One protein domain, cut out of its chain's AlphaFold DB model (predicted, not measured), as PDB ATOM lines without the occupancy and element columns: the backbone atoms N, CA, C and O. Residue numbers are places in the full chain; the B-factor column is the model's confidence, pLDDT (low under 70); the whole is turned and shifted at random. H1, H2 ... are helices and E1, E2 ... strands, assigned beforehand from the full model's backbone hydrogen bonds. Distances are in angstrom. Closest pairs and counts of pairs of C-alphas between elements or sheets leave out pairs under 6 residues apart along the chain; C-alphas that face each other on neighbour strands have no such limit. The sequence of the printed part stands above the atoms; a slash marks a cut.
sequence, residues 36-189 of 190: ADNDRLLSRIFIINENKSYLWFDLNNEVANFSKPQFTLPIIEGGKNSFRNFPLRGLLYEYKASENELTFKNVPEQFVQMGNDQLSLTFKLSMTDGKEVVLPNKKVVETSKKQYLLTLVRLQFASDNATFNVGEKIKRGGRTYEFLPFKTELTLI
ATOM      1  N   ALA A  36      -1.839  10.255 -32.539       86.38
ATOM      2  CA  ALA A  36      -0.515   9.896 -32.015       86.38
ATOM      3  C   ALA A  36       0.382   9.247 -33.097       86.38
ATOM      4  O   ALA A  36       0.516   9.815 -34.176       86.38
ATOM      5  N   ASP A  37       0.964   8.074 -32.824       91.81
ATOM      6  CA  ASP A  37       1.809   7.317 -33.758       91.81
ATOM      7  C   ASP A  37       1.049   6.137 -34.408       91.81
ATOM      8  O   ASP A  37       1.629   5.088 -34.717       91.81
ATOM      9  N   ASN A  38      -0.278   6.249 -34.567       91.88
ATOM     10  CA  ASN A  38      -1.112   5.174 -35.124       91.88
ATOM     11  C   ASN A  38      -0.720   4.781 -36.556       91.88
ATOM     12  O   ASN A  38      -0.951   3.640 -36.956       91.88
ATOM     13  N   ASP A  39      -0.069   5.667 -37.309       89.06
ATOM     14  CA  ASP A  39       0.497   5.386 -38.633       89.06
ATOM     15  C   ASP A  39       1.444   4.175 -38.636       89.06
ATOM     16  O   ASP A  39       1.507   3.438 -39.620       89.06
ATOM     17  N   ARG A  40       2.124   3.901 -37.516       89.94
ATOM     18  CA  ARG A  40       3.041   2.755 -37.389       89.94
ATOM     19  C   ARG A  40       2.330   1.411 -37.297       89.94
ATOM     20  O   ARG A  40       2.896   0.385 -37.688       89.94
ATOM     21  N   LEU A  41       1.117   1.407 -36.749       91.06
ATOM     22  CA  LEU A  41       0.278   0.214 -36.637       91.06
ATOM     23  C   LEU A  41      -0.757   0.123 -37.753       91.06
ATOM     24  O   LEU A  41      -1.320  -0.951 -37.952       91.06
ATOM     25  N   LEU A  42      -0.981   1.207 -38.494       87.38
ATOM     26  CA  LEU A  42      -1.951   1.260 -39.572       87.38
ATOM     27  C   LEU A  42      -1.769   0.094 -40.548       87.38
ATOM     28  O   LEU A  42      -0.664  -0.222 -40.994       87.38
ATOM     29  N   SER A  43      -2.885  -0.559 -40.866       83.75
ATOM     30  CA  SER A  43      -2.947  -1.720 -41.753       83.75
ATOM     31  C   SER A  43      -2.146  -2.937 -41.285       83.75
ATOM     32  O   SER A  43      -2.117  -3.933 -42.003       83.75
ATOM     33  N   ARG A  44      -1.530  -2.926 -40.096       90.12
ATOM     34  CA  ARG A  44      -0.907  -4.119 -39.514       90.12
ATOM     35  C   ARG A  44      -1.986  -5.066 -39.023       90.12
ATOM     36  O   ARG A  44      -2.929  -4.656 -38.341       90.12
ATOM     37  N   ILE A  45      -1.813  -6.339 -39.355       92.75
ATOM     38  CA  ILE A  45      -2.705  -7.415 -38.946       92.75
ATOM     39  C   ILE A  45      -1.916  -8.365 -38.056       92.75
ATOM     40  O   ILE A  45      -0.927  -8.974 -38.468       92.75
ATOM     41  N   PHE A  46      -2.389  -8.513 -36.827       93.81
ATOM     42  CA  PHE A  46      -1.859  -9.451 -35.857       93.81
ATOM     43  C   PHE A  46      -2.842 -10.595 -35.647       93.81
ATOM     44  O   PHE A  46      -4.049 -10.384 -35.565       93.81
ATOM     45  N   ILE A  47      -2.330 -11.810 -35.495       93.94
ATOM     46  CA  ILE A  47      -3.088 -12.915 -34.911       93.94
ATOM     47  C   ILE A  47      -2.889 -12.850 -33.400       93.94
ATOM     48  O   ILE A  47      -1.749 -12.902 -32.941       93.94
ATOM     49  N   ILE A  48      -3.977 -12.783 -32.633       93.31
ATOM     50  CA  ILE A  48      -3.939 -13.012 -31.187       93.31
ATOM     51  C   ILE A  48      -3.762 -14.516 -30.984       93.31
ATOM     52  O   ILE A  48      -4.664 -15.306 -31.271       93.31
ATOM     53  N   ASN A  49      -2.582 -14.945 -30.530       86.19
ATOM     54  CA  ASN A  49      -2.215 -16.362 -30.536       86.19
ATOM     55  C   ASN A  49      -3.114 -17.217 -29.636       86.19
ATOM     56  O   ASN A  49      -3.299 -18.399 -29.932       86.19
ATOM     57  N   GLU A  50      -3.669 -16.627 -28.579       85.12
ATOM     58  CA  GLU A  50      -4.531 -17.290 -27.599       85.12
ATOM     59  C   GLU A  50      -5.863 -17.758 -28.202       85.12
ATOM     60  O   GLU A  50      -6.230 -18.919 -28.056       85.12
ATOM     61  N   ASN A  51      -6.566 -16.883 -28.926       85.25
ATOM     62  CA  ASN A  51      -7.909 -17.161 -29.452       85.25
ATOM     63  C   ASN A  51      -7.981 -17.209 -30.989       85.25
ATOM     64  O   ASN A  51      -9.065 -17.363 -31.546       85.25
ATOM     65  N   LYS A  52      -6.835 -17.080 -31.673       89.38
ATOM     66  CA  LYS A  52      -6.682 -17.131 -33.140       89.38
ATOM     67  C   LYS A  52      -7.514 -16.095 -33.904       89.38
ATOM     68  O   LYS A  52      -7.753 -16.253 -35.099       89.38
ATOM     69  N   SER A  53      -7.938 -15.030 -33.228       92.38
ATOM     70  CA  SER A  53      -8.626 -13.902 -33.852       92.38
ATOM     71  C   SER A  53      -7.632 -12.905 -34.451       92.38
ATOM     72  O   SER A  53      -6.449 -12.900 -34.103       92.38
ATOM     73  N   TYR A  54      -8.118 -12.055 -35.356       93.62
ATOM     74  CA  TYR A  54      -7.305 -11.044 -36.024       93.62
ATOM     75  C   TYR A  54      -7.524  -9.668 -35.399       93.62
ATOM     76  O   TYR A  54      -8.651  -9.170 -35.344       93.62
ATOM     77  N   LEU A  55      -6.433  -9.042 -34.976       94.75
ATOM     78  CA  LEU A  55      -6.364  -7.652 -34.559       94.75
ATOM     79  C   LEU A  55      -5.803  -6.837 -35.728       94.75
ATOM     80  O   LEU A  55      -4.626  -6.967 -36.058       94.75
ATOM     81  N   TRP A  56      -6.649  -6.036 -36.368       94.56
ATOM     82  CA  TRP A  56      -6.269  -5.172 -37.489       94.56
ATOM     83  C   TRP A  56      -6.621  -3.733 -37.148       94.56
ATOM     84  O   TRP A  56      -7.753  -3.434 -36.770       94.56
ATOM     85  N   PHE A  57      -5.628  -2.869 -37.278       92.44
ATOM     86  CA  PHE A  57      -5.728  -1.437 -37.065       92.44
ATOM     87  C   PHE A  57      -6.109  -0.714 -38.363       92.44
ATOM     88  O   PHE A  57      -5.369  -0.759 -39.352       92.44
ATOM     89  N   ASP A  58      -7.277  -0.077 -38.355       87.06
ATOM     90  CA  ASP A  58      -7.869   0.602 -39.508       87.06
ATOM     91  C   ASP A  58      -7.484   2.093 -39.576       87.06
ATOM     92  O   ASP A  58      -6.952   2.673 -38.622       87.06
ATOM     93  N   LEU A  59      -7.801   2.716 -40.712       84.19
ATOM     94  CA  LEU A  59      -7.622   4.129 -41.047       84.19
ATOM     95  C   LEU A  59      -8.407   5.075 -40.127       84.19
ATOM     96  O   LEU A  59      -8.021   6.230 -39.976       84.19
ATOM     97  N   ASN A  60      -9.466   4.597 -39.468       87.06
ATOM     98  CA  ASN A  60     -10.305   5.416 -38.587       87.06
ATOM     99  C   ASN A  60      -9.794   5.490 -37.135       87.06
ATOM    100  O   ASN A  60     -10.542   5.877 -36.240       87.06
ATOM    101  N   ASN A  61      -8.535   5.112 -36.873       90.06
ATOM    102  CA  ASN A  61      -7.996   4.927 -35.517       90.06
ATOM    103  C   ASN A  61      -8.781   3.894 -34.693       90.06
ATOM    104  O   ASN A  61      -8.821   3.974 -33.465       90.06
ATOM    105  N   GLU A  62      -9.403   2.924 -35.360       92.81
ATOM    106  CA  GLU A  62     -10.202   1.873 -34.739       92.81
ATOM    107  C   GLU A  62      -9.665   0.480 -35.067       92.81
ATOM    108  O   GLU A  62      -8.939   0.270 -36.043       92.81
ATOM    109  N   VAL A  63     -10.036  -0.498 -34.251       93.62
ATOM    110  CA  VAL A  63      -9.856  -1.909 -34.591       93.62
ATOM    111  C   VAL A  63     -10.943  -2.327 -35.578       93.62
ATOM    112  O   VAL A  63     -12.131  -2.287 -35.249       93.62
ATOM    113  N   ALA A  64     -10.544  -2.802 -36.755       91.44
ATOM    114  CA  ALA A  64     -11.459  -3.127 -37.842       91.44
ATOM    115  C   ALA A  64     -12.511  -4.195 -37.461       91.44
ATOM    116  O   ALA A  64     -12.259  -5.150 -36.719       91.44
ATOM    117  N   ASN A  65     -13.709  -4.068 -38.040       85.56
ATOM    118  CA  ASN A  65     -14.910  -4.834 -37.676       85.56
ATOM    119  C   ASN A  65     -15.107  -6.150 -38.469       85.56
ATOM    120  O   ASN A  65     -16.229  -6.573 -38.737       85.56
ATOM    121  N   PHE A  66     -14.023  -6.811 -38.874       80.94
ATOM    122  CA  PHE A  66     -14.050  -8.026 -39.716       80.94
ATOM    123  C   PHE A  66     -13.850  -9.321 -38.909       80.94
ATOM    124  O   PHE A  66     -14.245 -10.401 -39.341       80.94
ATOM    125  N   SER A  67     -13.247  -9.225 -37.723       84.69
ATOM    126  CA  SER A  67     -12.977 -10.351 -36.822       84.69
ATOM    127  C   SER A  67     -13.545 -10.057 -35.425       84.69
ATOM    128  O   SER A  67     -14.066  -8.969 -35.191       84.69
ATOM    129  N   LYS A  68     -13.505 -11.017 -34.491       90.75
ATOM    130  CA  LYS A  68     -13.945 -10.836 -33.091       90.75
ATOM    131  C   LYS A  68     -12.750 -10.881 -32.125       90.75
ATOM    132  O   LYS A  68     -12.674 -11.808 -31.317       90.75
ATOM    133  N   PRO A  69     -11.799  -9.931 -32.211       94.62
ATOM    134  CA  PRO A  69     -10.686  -9.896 -31.280       94.62
ATOM    135  C   PRO A  69     -11.177  -9.561 -29.874       94.62
ATOM    136  O   PRO A  69     -11.983  -8.647 -29.687       94.62
ATOM    137  N   GLN A  70     -10.701 -10.314 -28.887       95.19
ATOM    138  CA  GLN A  70     -11.033 -10.113 -27.478       95.19
ATOM    139  C   GLN A  70      -9.862 -10.491 -26.574       95.19
ATOM    140  O   GLN A  70      -9.072 -11.372 -26.920       95.19
ATOM    141  N   PHE A  71      -9.805  -9.874 -25.397       96.00
ATOM    142  CA  PHE A  71      -8.942 -10.299 -24.299       96.00
ATOM    143  C   PHE A  71      -9.779 -10.783 -23.121       96.00
ATOM    144  O   PHE A  71     -10.770 -10.148 -22.757       96.00
ATOM    145  N   THR A  72      -9.366 -11.891 -22.514       95.75
ATOM    146  CA  THR A  72      -9.960 -12.413 -21.281       95.75
ATOM    147  C   THR A  72      -9.039 -12.048 -20.124       95.75
ATOM    148  O   THR A  72      -8.065 -12.743 -19.844       95.75
ATOM    149  N   LEU A  73      -9.305 -10.912 -19.479       96.62
ATOM    150  CA  LEU A  73      -8.449 -10.399 -18.414       96.62
ATOM    151  C   LEU A  73      -8.788 -11.060 -17.068       96.62
ATOM    152  O   LEU A  73      -9.962 -11.077 -16.682       96.62
ATOM    153  N   PRO A  74      -7.788 -11.581 -16.336       97.25
ATOM    154  CA  PRO A  74      -7.969 -12.069 -14.975       97.25
ATOM    155  C   PRO A  74      -8.149 -10.900 -13.999       97.25
ATOM    156  O   PRO A  74      -7.403  -9.918 -14.035       97.25
ATOM    157  N   ILE A  75      -9.129 -11.015 -13.105       97.12
ATOM    158  CA  ILE A  75      -9.438 -10.002 -12.092       97.12
ATOM    159  C   ILE A  75      -9.743 -10.653 -10.737       97.12
ATOM    160  O   ILE A  75     -10.217 -11.786 -10.670       97.12
ATOM    161  N   ILE A  76      -9.535  -9.913  -9.653       97.19
ATOM    162  CA  ILE A  76     -10.117 -10.213  -8.344       97.19
ATOM    163  C   ILE A  76     -11.297  -9.267  -8.143       97.19
ATOM    164  O   ILE A  76     -11.130  -8.052  -8.145       97.19
ATOM    165  N   GLU A  77     -12.491  -9.816  -7.943       94.88
ATOM    166  CA  GLU A  77     -13.713  -9.065  -7.662       94.88
ATOM    167  C   GLU A  77     -14.247  -9.450  -6.282       94.88
ATOM    168  O   GLU A  77     -14.571 -10.609  -6.022       94.88
ATOM    169  N   GLY A  78     -14.326  -8.480  -5.368       93.88
ATOM    170  CA  GLY A  78     -14.833  -8.719  -4.012       93.88
ATOM    171  C   GLY A  78     -14.067  -9.812  -3.256       93.88
ATOM    172  O   GLY A  78     -14.655 -10.521  -2.444       93.88
ATOM    173  N   GLY A  79     -12.775  -9.984  -3.557       93.38
ATOM    174  CA  GLY A  79     -11.923 -11.022  -2.973       93.38
ATOM    175  C   GLY A  79     -12.008 -12.396  -3.647       93.38
ATOM    176  O   GLY A  79     -11.433 -13.348  -3.127       93.38
ATOM    177  N   LYS A  80     -12.703 -12.529  -4.782       95.56
ATOM    178  CA  LYS A  80     -12.795 -13.781  -5.548       95.56
ATOM    179  C   LYS A  80     -12.141 -13.641  -6.916       95.56
ATOM    180  O   LYS A  80     -12.322 -12.626  -7.582       95.56
ATOM    181  N   ASN A  81     -11.441 -14.684  -7.353       97.19
ATOM    182  CA  ASN A  81     -10.914 -14.758  -8.715       97.19
ATOM    183  C   ASN A  81     -12.067 -14.800  -9.725       97.19
ATOM    184  O   ASN A  81     -13.027 -15.551  -9.551       97.19
ATOM    185  N   SER A  82     -11.952 -14.002 -10.778       95.62
ATOM    186  CA  SER A  82     -12.914 -13.890 -11.867       95.62
ATOM    187  C   SER A  82     -12.189 -13.516 -13.165       95.62
ATOM    188  O   SER A  82     -10.979 -13.275 -13.181       95.62
ATOM    189  N   PHE A  83     -12.926 -13.486 -14.271       95.06
ATOM    190  CA  PHE A  83     -12.412 -13.127 -15.587       95.06
ATOM    191  C   PHE A  83     -13.362 -12.173 -16.295       95.06
ATOM    192  O   PHE A  83     -14.582 -12.231 -16.131       95.06
ATOM    193  N   ARG A  84     -12.786 -11.313 -17.127       94.69
ATOM    194  CA  ARG A  84     -13.488 -10.262 -17.856       94.69
ATOM    195  C   ARG A  84     -13.158 -10.339 -19.336       94.69
ATOM    196  O   ARG A  84     -12.001 -10.207 -19.718       94.69
ATOM    197  N   ASN A  85     -14.180 -10.509 -20.167       94.38
ATOM    198  CA  ASN A  85     -14.015 -10.498 -21.618       94.38
ATOM    199  C   ASN A  85     -14.164  -9.072 -22.149       94.38
ATOM    200  O   ASN A  85     -15.243  -8.486 -22.064       94.38
ATOM    201  N   PHE A  86     -13.089  -8.543 -22.723       95.56
ATOM    202  CA  PHE A  86     -13.041  -7.233 -23.354       95.56
ATOM    203  C   PHE A  86     -12.949  -7.396 -24.874       95.56
ATOM    204  O   PHE A  86     -11.897  -7.807 -25.375       95.56
ATOM    205  N   PRO A  87     -14.030  -7.119 -25.626       95.06
ATOM    206  CA  PRO A  87     -13.965  -7.107 -27.078       95.06
ATOM    207  C   PRO A  87     -13.153  -5.897 -27.539       95.06
ATOM    208  O   PRO A  87     -13.349  -4.796 -27.039       95.06
ATOM    209  N   LEU A  88     -12.264  -6.102 -28.506       96.00
ATOM    210  CA  LEU A  88     -11.419  -5.039 -29.061       96.00
ATOM    211  C   LEU A  88     -12.006  -4.440 -30.334       96.00
ATOM    212  O   LEU A  88     -11.631  -3.351 -30.742       96.00
ATOM    213  N   ARG A  89     -12.922  -5.167 -30.969       93.94
ATOM    214  CA  ARG A  89     -13.566  -4.799 -32.228       93.94
ATOM    215  C   ARG A  89     -14.269  -3.446 -32.136       93.94
ATOM    216  O   ARG A  89     -15.117  -3.272 -31.262       93.94
ATOM    217  N   GLY A  90     -13.972  -2.545 -33.072       93.12
ATOM    218  CA  GLY A  90     -14.550  -1.201 -33.128       93.12
ATOM    219  C   GLY A  90     -14.088  -0.274 -32.003       93.12
ATOM    220  O   GLY A  90     -14.605   0.832 -31.885       93.12
ATOM    221  N   LEU A  91     -13.146  -0.700 -31.152       95.00
ATOM    222  CA  LEU A  91     -12.554   0.207 -30.178       95.00
ATOM    223  C   LEU A  91     -11.570   1.136 -30.870       95.00
ATOM    224  O   LEU A  91     -10.782   0.707 -31.718       95.00
ATOM    225  N   LEU A  92     -11.568   2.389 -30.425       95.12
ATOM    226  CA  LEU A  92     -10.509   3.323 -30.760       95.12
ATOM    227  C   LEU A  92      -9.197   2.865 -30.125       95.12
ATOM    228  O   LEU A  92      -9.183   2.387 -28.986       95.12
ATOM    229  N   TYR A  93      -8.097   3.058 -30.842       95.50
ATOM    230  CA  TYR A  93      -6.762   2.785 -30.332       95.50
ATOM    231  C   TYR A  93      -5.843   4.001 -30.448       95.50
ATOM    232  O   TYR A  93      -6.043   4.899 -31.268       95.50
ATOM    233  N   GLU A  94      -4.828   4.022 -29.595       95.81
ATOM    234  CA  GLU A  94      -3.766   5.022 -29.599       95.81
ATOM    235  C   GLU A  94      -2.435   4.326 -29.324       95.81
ATOM    236  O   GLU A  94      -2.273   3.667 -28.295       95.81
ATOM    237  N   TYR A  95      -1.497   4.455 -30.256       96.81
ATOM    238  CA  TYR A  95      -0.140   3.950 -30.127       96.81
ATOM    239  C   TYR A  95       0.833   5.099 -29.870       96.81
ATOM    240  O   TYR A  95       0.827   6.101 -30.582       96.81
ATOM    241  N   LYS A  96       1.671   4.932 -28.844       96.50
ATOM    242  CA  LYS A  96       2.757   5.848 -28.483       96.50
ATOM    243  C   LYS A  96       4.084   5.134 -28.667       96.50
ATOM    244  O   LYS A  96       4.452   4.255 -27.882       96.50
ATOM    245  N   ALA A  97       4.817   5.511 -29.705       93.69
ATOM    246  CA  ALA A  97       6.026   4.812 -30.107       93.69
ATOM    247  C   ALA A  97       7.199   5.021 -29.139       93.69
ATOM    248  O   ALA A  97       8.015   4.119 -28.968       93.69
ATOM    249  N   SER A  98       7.278   6.184 -28.485       93.81
ATOM    250  CA  SER A  98       8.309   6.482 -27.478       93.81
ATOM    251  C   SER A  98       8.255   5.529 -26.279       93.81
ATOM    252  O   SER A  98       9.293   5.148 -25.742       93.81
ATOM    253  N   GLU A  99       7.050   5.116 -25.883       94.44
ATOM    254  CA  GLU A  99       6.793   4.252 -24.723       94.44
ATOM    255  C   GLU A  99       6.585   2.778 -25.128       94.44
ATOM    256  O   GLU A  99       6.626   1.880 -24.283       94.44
ATOM    257  N   ASN A 100       6.424   2.513 -26.432       95.75
ATOM    258  CA  ASN A 100       5.943   1.247 -26.987       95.75
ATOM    259  C   ASN A 100       4.606   0.822 -26.374       95.75
ATOM    260  O   ASN A 100       4.419  -0.335 -25.995       95.75
ATOM    261  N   GLU A 101       3.678   1.766 -26.270       97.44
ATOM    262  CA  GLU A 101       2.399   1.538 -25.615       97.44
ATOM    263  C   GLU A 101       1.229   1.621 -26.584       97.44
ATOM    264  O   GLU A 101       1.103   2.570 -27.352       97.44
ATOM    265  N   LEU A 102       0.358   0.620 -26.513       97.56
ATOM    266  CA  LEU A 102      -0.898   0.530 -27.235       97.56
ATOM    267  C   LEU A 102      -2.052   0.648 -26.243       97.56
ATOM    268  O   LEU A 102      -2.213  -0.196 -25.362       97.56
ATOM    269  N   THR A 103      -2.880   1.669 -26.418       97.62
ATOM    270  CA  THR A 103      -4.073   1.898 -25.605       97.62
ATOM    271  C   THR A 103      -5.320   1.585 -26.408       97.62
ATOM    272  O   THR A 103      -5.508   2.151 -27.479       97.62
ATOM    273  N   PHE A 104      -6.196   0.737 -25.876       97.38
ATOM    274  CA  PHE A 104      -7.569   0.583 -26.355       97.38
ATOM    275  C   PHE A 104      -8.471   1.468 -25.508       97.38
ATOM    276  O   PHE A 104      -8.507   1.320 -24.285       97.38
ATOM    277  N   LYS A 105      -9.158   2.413 -26.142       95.56
ATOM    278  CA  LYS A 105      -9.878   3.485 -25.451       95.56
ATOM    279  C   LYS A 105     -11.345   3.127 -25.264       95.56
ATOM    280  O   LYS A 105     -11.960   2.525 -26.141       95.56
ATOM    281  N   ASN A 106     -11.903   3.588 -24.147       93.44
ATOM    282  CA  ASN A 106     -13.346   3.675 -23.913       93.44
ATOM    283  C   ASN A 106     -14.105   2.355 -24.124       93.44
ATOM    284  O   ASN A 106     -15.142   2.318 -24.787       93.44
ATOM    285  N   VAL A 107     -13.604   1.258 -23.551       95.44
ATOM    286  CA  VAL A 107     -14.328  -0.013 -23.552       95.44
ATOM    287  C   VAL A 107     -15.707   0.198 -22.905       95.44
ATOM    288  O   VAL A 107     -15.761   0.705 -21.780       95.44
ATOM    289  N   PRO A 108     -16.818  -0.176 -23.575       94.00
ATOM    290  CA  PRO A 108     -18.160   0.117 -23.080       94.00
ATOM    291  C   PRO A 108     -18.482  -0.504 -21.718       94.00
ATOM    292  O   PRO A 108     -18.110  -1.644 -21.426       94.00
ATOM    293  N   GLU A 109     -19.283   0.213 -20.929       93.12
ATOM    294  CA  GLU A 109     -19.665  -0.149 -19.558       93.12
ATOM    295  C   GLU A 109     -20.277  -1.550 -19.421       93.12
ATOM    296  O   GLU A 109     -20.044  -2.237 -18.431       93.12
ATOM    297  N   GLN A 110     -20.997  -2.028 -20.439       92.75
ATOM    298  CA  GLN A 110     -21.601  -3.364 -20.461       92.75
ATOM    299  C   GLN A 110     -20.561  -4.494 -20.431       92.75
ATOM    300  O   GLN A 110     -20.849  -5.596 -19.954       92.75
ATOM    301  N   PHE A 111     -19.349  -4.221 -20.928       93.44
ATOM    302  CA  PHE A 111     -18.214  -5.136 -20.872       93.44
ATOM    303  C   PHE A 111     -17.359  -4.897 -19.637       93.44
ATOM    304  O   PHE A 111     -16.778  -5.856 -19.152       93.44
ATOM    305  N   VAL A 112     -17.307  -3.664 -19.116       92.62
ATOM    306  CA  VAL A 112     -16.537  -3.283 -17.919       92.62
ATOM    307  C   VAL A 112     -17.232  -3.674 -16.617       92.62
ATOM    308  O   VAL A 112     -16.541  -4.058 -15.680       92.62
ATOM    309  N   GLN A 113     -18.566  -3.578 -16.555       89.69
ATOM    310  CA  GLN A 113     -19.489  -3.787 -15.420       89.69
ATOM    311  C   GLN A 113     -18.867  -3.481 -14.042       89.69
ATOM    312  O   GLN A 113     -18.895  -4.300 -13.127       89.69
ATOM    313  N   MET A 114     -18.270  -2.292 -13.915       89.38
ATOM    314  CA  MET A 114     -17.692  -1.754 -12.676       89.38
ATOM    315  C   MET A 114     -18.256  -0.353 -12.421       89.38
ATOM    316  O   MET A 114     -17.546   0.642 -12.492       89.38
ATOM    317  N   GLY A 115     -19.557  -0.272 -12.127       80.19
ATOM    318  CA  GLY A 115     -20.206   0.992 -11.766       80.19
ATOM    319  C   GLY A 115     -20.495   1.934 -12.940       80.19
ATOM    320  O   GLY A 115     -20.290   3.131 -12.779       80.19
ATOM    321  N   ASN A 116     -20.994   1.396 -14.062       86.00
ATOM    322  CA  ASN A 116     -21.463   2.159 -15.234       86.00
ATOM    323  C   ASN A 116     -20.417   3.141 -15.777       86.00
ATOM    324  O   ASN A 116     -20.667   4.334 -15.919       86.00
ATOM    325  N   ASP A 117     -19.205   2.636 -15.996       89.25
ATOM    326  CA  ASP A 117     -18.088   3.443 -16.465       89.25
ATOM    327  C   ASP A 117     -17.389   2.765 -17.638       89.25
ATOM    328  O   ASP A 117     -17.387   1.533 -17.767       89.25
ATOM    329  N   GLN A 118     -16.791   3.589 -18.487       93.94
ATOM    330  CA  GLN A 118     -15.934   3.140 -19.569       93.94
ATOM    331  C   GLN A 118     -14.499   2.991 -19.070       93.94
ATOM    332  O   GLN A 118     -14.059   3.679 -18.146       93.94
ATOM    333  N   LEU A 119     -13.759   2.087 -19.703       95.25
ATOM    334  CA  LEU A 119     -12.400   1.745 -19.300       95.25
ATOM    335  C   LEU A 119     -11.465   1.790 -20.499       95.25
ATOM    336  O   LEU A 119     -11.730   1.153 -21.511       95.25
ATOM    337  N   SER A 120     -10.343   2.482 -20.372       97.25
ATOM    338  CA  SER A 120      -9.236   2.386 -21.318       97.25
ATOM    339  C   SER A 120      -8.173   1.433 -20.777       97.25
ATOM    340  O   SER A 120      -7.829   1.474 -19.595       97.25
ATOM    341  N   LEU A 121      -7.656   0.566 -21.645       97.81
ATOM    342  CA  LEU A 121      -6.665  -0.459 -21.320       97.81
ATOM    343  C   LEU A 121      -5.366  -0.144 -22.057       97.81
ATOM    344  O   LEU A 121      -5.355  -0.120 -23.287       97.81
ATOM    345  N   THR A 122      -4.276   0.073 -21.328       98.06
ATOM    346  CA  THR A 122      -2.958   0.336 -21.920       98.06
ATOM    347  C   THR A 122      -2.056  -0.882 -21.784       98.06
ATOM    348  O   THR A 122      -1.915  -1.456 -20.699       98.06
ATOM    349  N   PHE A 123      -1.410  -1.247 -22.884       98.31
ATOM    350  CA  PHE A 123      -0.508  -2.382 -22.992       98.31
ATOM    351  C   PHE A 123       0.855  -1.938 -23.496       98.31
ATOM    352  O   PHE A 123       0.944  -1.109 -24.395       98.31
ATOM    353  N   LYS A 124       1.918  -2.568 -23.004       97.88
ATOM    354  CA  LYS A 124       3.239  -2.487 -23.620       97.88
ATOM    355  C   LYS A 124       3.336  -3.504 -24.754       97.88
ATOM    356  O   LYS A 124       3.082  -4.687 -24.528       97.88
ATOM    357  N   LEU A 125       3.712  -3.053 -25.947       96.38
ATOM    358  CA  LEU A 125       3.915  -3.868 -27.142       96.38
ATOM    359  C   LEU A 125       5.416  -4.070 -27.362       96.38
ATOM    360  O   LEU A 125       6.117  -3.156 -27.783       96.38
ATOM    361  N   SER A 126       5.921  -5.265 -27.068       94.12
ATOM    362  CA  SER A 126       7.346  -5.590 -27.215       94.12
ATOM    363  C   SER A 126       7.543  -6.605 -28.328       94.12
ATOM    364  O   SER A 126       6.829  -7.601 -28.372       94.12
ATOM    365  N   MET A 127       8.501  -6.382 -29.222       89.88
ATOM    366  CA  MET A 127       8.894  -7.404 -30.190       89.88
ATOM    367  C   MET A 127       9.585  -8.553 -29.449       89.88
ATOM    368  O   MET A 127      10.404  -8.313 -28.563       89.88
ATOM    369  N   THR A 128       9.244  -9.789 -29.789       84.31
ATOM    370  CA  THR A 128       9.948 -10.978 -29.303       84.31
ATOM    371  C   THR A 128      10.732 -11.560 -30.466       84.31
ATOM    372  O   THR A 128      10.166 -11.710 -31.554       84.31
ATOM    373  N   ASP A 129      12.006 -11.883 -30.245       66.50
ATOM    374  CA  ASP A 129      12.836 -12.535 -31.258       66.50
ATOM    375  C   ASP A 129      12.127 -13.788 -31.795       66.50
ATOM    376  O   ASP A 129      11.406 -14.480 -31.065       66.50
ATOM    377  N   GLY A 130      12.247 -14.017 -33.105       60.00
ATOM    378  CA  GLY A 130      11.529 -15.083 -33.798       60.00
ATOM    379  C   GLY A 130      11.758 -16.430 -33.117       60.00
ATOM    380  O   GLY A 130      12.883 -16.782 -32.771       60.00
ATOM    381  N   LYS A 131      10.689 -17.207 -32.908       57.53
ATOM    382  CA  LYS A 131      10.831 -18.562 -32.364       57.53
ATOM    383  C   LYS A 131      11.535 -19.428 -33.407       57.53
ATOM    384  O   LYS A 131      11.012 -19.640 -34.504       57.53
ATOM    385  N   GLU A 132      12.705 -19.938 -33.068       56.81
ATOM    386  CA  GLU A 132      13.340 -21.024 -33.799       56.81
ATOM    387  C   GLU A 132      12.505 -22.297 -33.622       56.81
ATOM    388  O   GLU A 132      12.227 -22.731 -32.502       56.81
ATOM    389  N   VAL A 133      12.060 -22.900 -34.725       56.28
ATOM    390  CA  VAL A 133      11.368 -24.192 -34.690       56.28
ATOM    391  C   VAL A 133      12.360 -25.275 -35.077       56.28
ATOM    392  O   VAL A 133      12.866 -25.303 -36.198       56.28
ATOM    393  N   VAL A 134      12.617 -26.192 -34.144       55.16
ATOM    394  CA  VAL A 134      13.383 -27.410 -34.416       55.16
ATOM    395  C   VAL A 134      12.451 -28.416 -35.080       55.16
ATOM    396  O   VAL A 134      11.525 -28.942 -34.463       55.16
ATOM    397  N   LEU A 135      12.684 -28.677 -36.361       64.94
ATOM    398  CA  LEU A 135      11.970 -29.703 -37.107       64.94
ATOM    399  C   LEU A 135      12.350 -31.112 -36.604       64.94
ATOM    400  O   LEU A 135      13.440 -31.303 -36.059       64.94
ATOM    401  N   PRO A 136      11.518 -32.142 -36.858       64.25
ATOM    402  CA  PRO A 136      11.806 -33.532 -36.471       64.25
ATOM    403  C   PRO A 136      13.143 -34.078 -37.002       64.25
ATOM    404  O   PRO A 136      13.704 -35.015 -36.444       64.25
ATOM    405  N   ASN A 137      13.682 -33.474 -38.066       79.56
ATOM    406  CA  ASN A 137      14.991 -33.787 -38.645       79.56
ATOM    407  C   ASN A 137      16.157 -32.998 -38.012       79.56
ATOM    408  O   ASN A 137      17.239 -32.957 -38.595       79.56
ATOM    409  N   LYS A 138      15.944 -32.352 -36.857       71.94
ATOM    410  CA  LYS A 138      16.903 -31.484 -36.150       71.94
ATOM    411  C   LYS A 138      17.353 -30.240 -36.929       71.94
ATOM    412  O   LYS A 138      18.295 -29.577 -36.507       71.94
ATOM    413  N   LYS A 139      16.696 -29.891 -38.043       70.50
ATOM    414  CA  LYS A 139      16.917 -28.594 -38.691       70.50
ATOM    415  C   LYS A 139      16.194 -27.510 -37.908       70.50
ATOM    416  O   LYS A 139      15.005 -27.639 -37.628       70.50
ATOM    417  N   VAL A 140      16.916 -26.444 -37.599       58.91
ATOM    418  CA  VAL A 140      16.341 -25.224 -37.045       58.91
ATOM    419  C   VAL A 140      15.837 -24.378 -38.206       58.91
ATOM    420  O   VAL A 140      16.586 -24.101 -39.143       58.91
ATOM    421  N   VAL A 141      14.558 -24.017 -38.177       59.03
ATOM    422  CA  VAL A 141      13.973 -23.047 -39.105       59.03
ATOM    423  C   VAL A 141      13.549 -21.841 -38.286       59.03
ATOM    424  O   VAL A 141      12.714 -21.965 -37.388       59.03
ATOM    425  N   GLU A 142      14.111 -20.675 -38.594       58.97
ATOM    426  CA  GLU A 142      13.585 -19.415 -38.079       58.97
ATOM    427  C   GLU A 142      12.148 -19.248 -38.573       58.97
ATOM    428  O   GLU A 142      11.865 -19.296 -39.775       58.97
ATOM    429  N   THR A 143      11.206 -19.067 -37.648       58.31
ATOM    430  CA  THR A 143       9.854 -18.686 -38.049       58.31
ATOM    431  C   THR A 143       9.912 -17.290 -38.662       58.31
ATOM    432  O   THR A 143      10.254 -16.317 -38.004       58.31
ATOM    433  N   SER A 144       9.558 -17.182 -39.944       64.31
ATOM    434  CA  SER A 144       9.646 -15.926 -40.706       64.31
ATOM    435  C   SER A 144       8.702 -14.820 -40.218       64.31
ATOM    436  O   SER A 144       8.776 -13.685 -40.687       64.31
ATOM    437  N   LYS A 145       7.779 -15.136 -39.301       77.31
ATOM    438  CA  LYS A 145       6.762 -14.201 -38.821       77.31
ATOM    439  C   LYS A 145       7.227 -13.509 -37.549       77.31
ATOM    440  O   LYS A 145       7.506 -14.161 -36.546       77.31
ATOM    441  N   LYS A 146       7.230 -12.175 -37.582       87.38
ATOM    442  CA  LYS A 146       7.546 -11.327 -36.429       87.38
ATOM    443  C   LYS A 146       6.535 -11.577 -35.307       87.38
ATOM    444  O   LYS A 146       5.326 -11.465 -35.525       87.38
ATOM    445  N   GLN A 147       7.034 -11.897 -34.119       91.12
ATOM    446  CA  GLN A 147       6.219 -12.096 -32.925       91.12
ATOM    447  C   GLN A 147       6.324 -10.882 -32.004       91.12
ATOM    448  O   GLN A 147       7.341 -10.189 -31.967       91.12
ATOM    449  N   TYR A 148       5.245 -10.616 -31.283       93.81
ATOM    450  CA  TYR A 148       5.163  -9.542 -30.310       93.81
ATOM    451  C   TYR A 148       4.493 -10.053 -29.041       93.81
ATOM    452  O   TYR A 148       3.661 -10.956 -29.074       93.81
ATOM    453  N   LEU A 149       4.819  -9.432 -27.919       95.88
ATOM    454  CA  LEU A 149       4.180  -9.640 -26.637       95.88
ATOM    455  C   LEU A 149       3.440  -8.362 -26.248       95.88
ATOM    456  O   LEU A 149       4.054  -7.301 -26.112       95.88
ATOM    457  N   LEU A 150       2.131  -8.476 -26.042       96.62
ATOM    458  CA  LEU A 150       1.340  -7.459 -25.362       96.62
ATOM    459  C   LEU A 150       1.312  -7.768 -23.872       96.62
ATOM    460  O   LEU A 150       0.970  -8.882 -23.486       96.62
ATOM    461  N   THR A 151       1.635  -6.782 -23.042       97.88
ATOM    462  CA  THR A 151       1.565  -6.887 -21.578       97.88
ATOM    463  C   THR A 151       0.714  -5.754 -21.030       97.88
ATOM    464  O   THR A 151       1.011  -4.595 -21.308       97.88
ATOM    465  N   LEU A 152      -0.340  -6.065 -20.275       98.31
ATOM    466  CA  LEU A 152      -1.191  -5.051 -19.647       98.31
ATOM    467  C   LEU A 152      -0.380  -4.289 -18.592       98.31
ATOM    468  O   LEU A 152       0.264  -4.919 -17.754       98.31
ATOM    469  N   VAL A 153      -0.418  -2.955 -18.631       97.38
ATOM    470  CA  VAL A 153       0.365  -2.103 -17.718       97.38
ATOM    471  C   VAL A 153      -0.504  -1.195 -16.856       97.38
ATOM    472  O   VAL A 153      -0.283  -1.114 -15.648       97.38
ATOM    473  N   ARG A 154      -1.508  -0.542 -17.448       96.69
ATOM    474  CA  ARG A 154      -2.356   0.423 -16.743       96.69
ATOM    475  C   ARG A 154      -3.765   0.492 -17.310       96.69
ATOM    476  O   ARG A 154      -4.044   0.062 -18.431       96.69
ATOM    477  N   LEU A 155      -4.639   1.041 -16.487       96.06
ATOM    478  CA  LEU A 155      -6.074   1.151 -16.674       96.06
ATOM    479  C   LEU A 155      -6.473   2.600 -16.435       96.06
ATOM    480  O   LEU A 155      -5.946   3.223 -15.519       96.06
ATOM    481  N   GLN A 156      -7.419   3.124 -17.202       95.75
ATOM    482  CA  GLN A 156      -7.953   4.463 -16.966       95.75
ATOM    483  C   GLN A 156      -9.470   4.462 -17.086       95.75
ATOM    484  O   GLN A 156     -10.010   4.092 -18.129       95.75
ATOM    485  N   PHE A 157     -10.152   4.873 -16.024       93.00
ATOM    486  CA  PHE A 157     -11.605   5.015 -16.017       93.00
ATOM    487  C   PHE A 157     -12.008   6.389 -16.559       93.00
ATOM    488  O   PHE A 157     -11.345   7.391 -16.284       93.00
ATOM    489  N   ALA A 158     -13.088   6.446 -17.339       90.62
ATOM    490  CA  ALA A 158     -13.505   7.689 -17.988       90.62
ATOM    491  C   ALA A 158     -14.057   8.722 -16.990       90.62
ATOM    492  O   ALA A 158     -13.882   9.922 -17.187       90.62
ATOM    493  N   SER A 159     -14.705   8.275 -15.910       86.88
ATOM    494  CA  SER A 159     -15.360   9.177 -14.948       86.88
ATOM    495  C   SER A 159     -14.421  10.043 -14.105       86.88
ATOM    496  O   SER A 159     -14.810  11.142 -13.717       86.88
ATOM    497  N   ASP A 160     -13.214   9.570 -13.789       85.19
ATOM    498  CA  ASP A 160     -12.268  10.284 -12.920       85.19
ATOM    499  C   ASP A 160     -10.927  10.583 -13.602       85.19
ATOM    500  O   ASP A 160     -10.079  11.244 -13.004       85.19
ATOM    501  N   ASN A 161     -10.734  10.124 -14.847       78.94
ATOM    502  CA  ASN A 161      -9.465  10.174 -15.579       78.94
ATOM    503  C   ASN A 161      -8.273   9.609 -14.785       78.94
ATOM    504  O   ASN A 161      -7.119   9.832 -15.169       78.94
ATOM    505  N   ALA A 162      -8.524   8.865 -13.703       83.94
ATOM    506  CA  ALA A 162      -7.482   8.327 -12.855       83.94
ATOM    507  C   ALA A 162      -6.859   7.110 -13.533       83.94
ATOM    508  O   ALA A 162      -7.548   6.248 -14.084       83.94
ATOM    509  N   THR A 163      -5.530   7.067 -13.500       92.62
ATOM    510  CA  THR A 163      -4.752   5.956 -14.038       92.62
ATOM    511  C   THR A 163      -4.381   5.022 -12.898       92.62
ATOM    512  O   THR A 163      -3.829   5.473 -11.897       92.62
ATOM    513  N   PHE A 164      -4.658   3.735 -13.070       94.81
ATOM    514  CA  PHE A 164      -4.367   2.684 -12.103       94.81
ATOM    515  C   PHE A 164      -3.397   1.684 -12.713       94.81
ATOM    516  O   PHE A 164      -3.589   1.240 -13.851       94.81
ATOM    517  N   ASN A 165      -2.372   1.302 -11.961       96.50
ATOM    518  CA  ASN A 165      -1.474   0.236 -12.388       96.50
ATOM    519  C   ASN A 165      -2.115  -1.136 -12.152       96.50
ATOM    520  O   ASN A 165      -2.963  -1.325 -11.279       96.50
ATOM    521  N   VAL A 166      -1.685  -2.129 -12.928       96.00
ATOM    522  CA  VAL A 166      -2.062  -3.528 -12.683       96.00
ATOM    523  C   VAL A 166      -1.628  -3.955 -11.274       96.00
ATOM    524  O   VAL A 166      -0.508  -3.674 -10.855       96.00
ATOM    525  N   GLY A 167      -2.513  -4.648 -10.551       94.44
ATOM    526  CA  GLY A 167      -2.329  -5.038  -9.147       94.44
ATOM    527  C   GLY A 167      -2.810  -4.004  -8.121       94.44
ATOM    528  O   GLY A 167      -2.878  -4.311  -6.930       94.44
ATOM    529  N   GLU A 168      -3.185  -2.791  -8.538       95.75
ATOM    530  CA  GLU A 168      -3.807  -1.827  -7.628       95.75
ATOM    531  C   GLU A 168      -5.269  -2.192  -7.341       95.75
ATOM    532  O   GLU A 168      -6.019  -2.637  -8.215       95.75
ATOM    533  N   LYS A 169      -5.688  -1.978  -6.088       94.88
ATOM    534  CA  LYS A 169      -7.070  -2.197  -5.652       94.88
ATOM    535  C   LYS A 169      -7.909  -0.956  -5.913       94.88
ATOM    536  O   LYS A 169      -7.612   0.125  -5.415       94.88
ATOM    537  N   ILE A 170      -9.013  -1.147  -6.620       93.44
ATOM    538  CA  ILE A 170      -9.897  -0.088  -7.099       93.44
ATOM    539  C   ILE A 170     -11.288  -0.317  -6.514       93.44
ATOM    540  O   ILE A 170     -11.851  -1.405  -6.638       93.44
ATOM    541  N   LYS A 171     -11.876   0.697  -5.874       91.88
ATOM    542  CA  LYS A 171     -13.235   0.608  -5.321       91.88
ATOM    543  C   LYS A 171     -14.234   1.280  -6.259       91.88
ATOM    544  O   LYS A 171     -14.195   2.493  -6.433       91.88
ATOM    545  N   ARG A 172     -15.151   0.502  -6.840       88.94
ATOM    546  CA  ARG A 172     -16.161   0.962  -7.813       88.94
ATOM    547  C   ARG A 172     -17.474   0.215  -7.596       88.94
ATOM    548  O   ARG A 172     -17.459  -0.953  -7.231       88.94
ATOM    549  N   GLY A 173     -18.621   0.878  -7.758       84.00
ATOM    550  CA  GLY A 173     -19.935   0.221  -7.616       84.00
ATOM    551  C   GLY A 173     -20.136  -0.540  -6.293       84.00
ATOM    552  O   GLY A 173     -20.772  -1.589  -6.271       84.00
ATOM    553  N   GLY A 174     -19.525  -0.069  -5.198       88.06
ATOM    554  CA  GLY A 174     -19.578  -0.727  -3.884       88.06
ATOM    555  C   GLY A 174     -18.703  -1.980  -3.728       88.06
ATOM    556  O   GLY A 174     -18.680  -2.562  -2.646       88.06
ATOM    557  N   ARG A 175     -17.951  -2.386  -4.758       91.62
ATOM    558  CA  ARG A 175     -17.045  -3.544  -4.743       91.62
ATOM    559  C   ARG A 175     -15.592  -3.112  -4.915       91.62
ATOM    560  O   ARG A 175     -15.306  -2.013  -5.383       91.62
ATOM    561  N   THR A 176     -14.678  -3.982  -4.494       95.06
ATOM    562  CA  THR A 176     -13.240  -3.821  -4.748       95.06
ATOM    563  C   THR A 176     -12.843  -4.719  -5.910       95.06
ATOM    564  O   THR A 176     -13.230  -5.889  -5.931       95.06
ATOM    565  N   TYR A 177     -12.071  -4.163  -6.833       95.12
ATOM    566  CA  TYR A 177     -11.550  -4.808  -8.025       95.12
ATOM    567  C   TYR A 177     -10.031  -4.706  -8.046       95.12
ATOM    568  O   TYR A 177      -9.473  -3.702  -7.616       95.12
ATOM    569  N   GLU A 178      -9.373  -5.722  -8.574       96.75
ATOM    570  CA  GLU A 178      -7.937  -5.721  -8.836       96.75
ATOM    571  C   GLU A 178      -7.717  -6.438 -10.165       96.75
ATOM    572  O   GLU A 178      -8.154  -7.578 -10.334       96.75
ATOM    573  N   PHE A 179      -7.092  -5.771 -11.130       96.75
ATOM    574  CA  PHE A 179      -6.704  -6.425 -12.377       96.75
ATOM    575  C   PHE A 179      -5.368  -7.116 -12.174       96.75
ATOM    576  O   PHE A 179      -4.422  -6.503 -11.679       96.75
ATOM    577  N   LEU A 180      -5.296  -8.381 -12.571       97.50
ATOM    578  CA  LEU A 180      -4.094  -9.189 -12.429       97.50
ATOM    579  C   LEU A 180      -3.198  -9.058 -13.672       97.50
ATOM    580  O   LEU A 180      -3.682  -8.693 -14.749       97.50
ATOM    581  N   PRO A 181      -1.892  -9.369 -13.554       97.31
ATOM    582  CA  PRO A 181      -0.979  -9.382 -14.690       97.31
ATOM    583  C   PRO A 181      -1.517 -10.205 -15.858       97.31
ATOM    584  O   PRO A 181      -1.875 -11.373 -15.709       97.31
ATOM    585  N   PHE A 182      -1.532  -9.590 -17.037       97.56
ATOM    586  CA  PHE A 182      -1.976 -10.215 -18.275       97.56
ATOM    587  C   PHE A 182      -0.941  -9.998 -19.371       97.56
ATOM    588  O   PHE A 182      -0.432  -8.890 -19.554       97.56
ATOM    589  N   LYS A 183      -0.665 -11.064 -20.122       96.81
ATOM    590  CA  LYS A 183       0.179 -11.027 -21.310       96.81
ATOM    591  C   LYS A 183      -0.405 -11.913 -22.399       96.81
ATOM    592  O   LYS A 183      -0.933 -12.980 -22.099       96.81
ATOM    593  N   THR A 184      -0.267 -11.500 -23.651       95.69
ATOM    594  CA  THR A 184      -0.686 -12.302 -24.802       95.69
ATOM    595  C   THR A 184       0.298 -12.140 -25.951       95.69
ATOM    596  O   THR A 184       0.869 -11.067 -26.157       95.69
ATOM    597  N   GLU A 185       0.540 -13.229 -26.675       94.81
ATOM    598  CA  GLU A 185       1.421 -13.228 -27.839       94.81
ATOM    599  C   GLU A 185       0.633 -12.847 -29.092       94.81
ATOM    600  O   GLU A 185      -0.462 -13.358 -29.348       94.81
ATOM    601  N   LEU A 186       1.232 -11.989 -29.905       94.31
ATOM    602  CA  LEU A 186       0.738 -11.590 -31.206       94.31
ATOM    603  C   LEU A 186       1.693 -12.065 -32.297       94.31
ATOM    604  O   LEU A 186       2.910 -11.944 -32.168       94.31
ATOM    605  N   THR A 187       1.143 -12.532 -33.411       92.88
ATOM    606  CA  THR A 187       1.927 -12.838 -34.615       92.88
ATOM    607  C   THR A 187       1.566 -11.857 -35.719       92.88
ATOM    608  O   THR A 187       0.419 -11.849 -36.162       92.88
ATOM    609  N   LEU A 188       2.524 -11.056 -36.185       91.94
ATOM    610  CA  LEU A 188       2.326 -10.180 -37.340       91.94
ATOM    611  C   LEU A 188       2.290 -11.017 -38.624       91.94
ATOM    612  O   LEU A 188       3.136 -11.896 -38.818       91.94
ATOM    613  N   ILE A 189       1.316 -10.752 -39.497       89.94
ATOM    614  CA  ILE A 189       1.130 -11.530 -40.732       89.94
ATOM    615  C   ILE A 189       1.313 -10.739 -42.031       89.94
ATOM    616  O   ILE A 189       1.183 -11.345 -43.095       89.94
TER     617      ILE A 189
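AT A GLANCE: This is residues 36 to 189 of the 190 residues of an uncharacterized protein of Prevotella melaninogenica (UniProt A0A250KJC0). Two strongly twisted sheets make a sandwich, only partly face to face and with strands crossed at 57 degrees: a large branched sheet built round the long strands E7 and E10, and a smaller one in the order E4, E3, E13, E12. From one end the hairpin E8 and E9 reaches away as a thin arm. The printed part has 154 residues, mostly strand, with fourteen named strands and one short helix, H1, between E6 and E7 along the chain; neighbour strands are antiparallel. It is compact, with a radius of gyration of the C-alphas of 16.8 A, yet elongated, spanning 59 by 36 by 29 A.

HOW THE PARTS SIT: Begin in the branched sheet, where E1, residues 45 to 48, and E2, residues 54 to 56, form a hairpin; N 46 and O 55, 2.8 A apart, are within hydrogen-bond range, as are the N and O pairs below. On the other side of E1 is E14, residues 183 to 188, with N 47 and O 187 at 2.8 A. In the smaller sheet, E3, residues 70 to 77, forms a hairpin with E4, residues 80 to 87, N 73 to O 84 being 2.8 A. E13, residues 175 to 179, is the other neighbour of E3, N 76 to O 178 being 2.8 A, and forms a hairpin with E12, residues 169 to 172, N 170 to O 177 being 2.8 A. Back in the branched sheet, E5, residues 93 to 96, and E6, residues 101 to 107, form a hairpin, N 94 to O 103 being 2.9 A. E7, residues 119 to 128, is on the other side of E6, N 102 to O 123 being 2.8 A. H1, residues 109 to 112, only grazes both sheets; it is too short for any O i to N i+4 pair. E10, residues 147 to 157, has E7 on one side, N 124 to O 151 being 2.8 A; on the other side are E14, N 150 to O 184 being 2.9 A, and its hairpin partner E11, residues 163 to 165, N 155 to O 164 being 2.8 A. E8, residues 132 to 134, and E9, residues 140 to 142, form a hairpin, N 133 to O 141 being 2.9 A; E8 and E10 are apart.

IN THESE COORDINATES: Find C-alpha 45 at (-2.705, -7.415, -38.946), where E1 begins. E3 covers 20.0 A and E4 22.6 A; E7 covers 27.6 A. E10 runs 29.9 A and bends by 51 degrees at residue 153. E14 ends at C-alpha 188, (2.326, -10.180, -37.340).

THE WHOLE: The C-alphas farthest apart, of Asn 137 and Gly 174, are 59.1 A apart. The printed part has no cut; the link E2 to E3 is long. Residues 129 to 136 and 140 to 144 have pLDDT under 70.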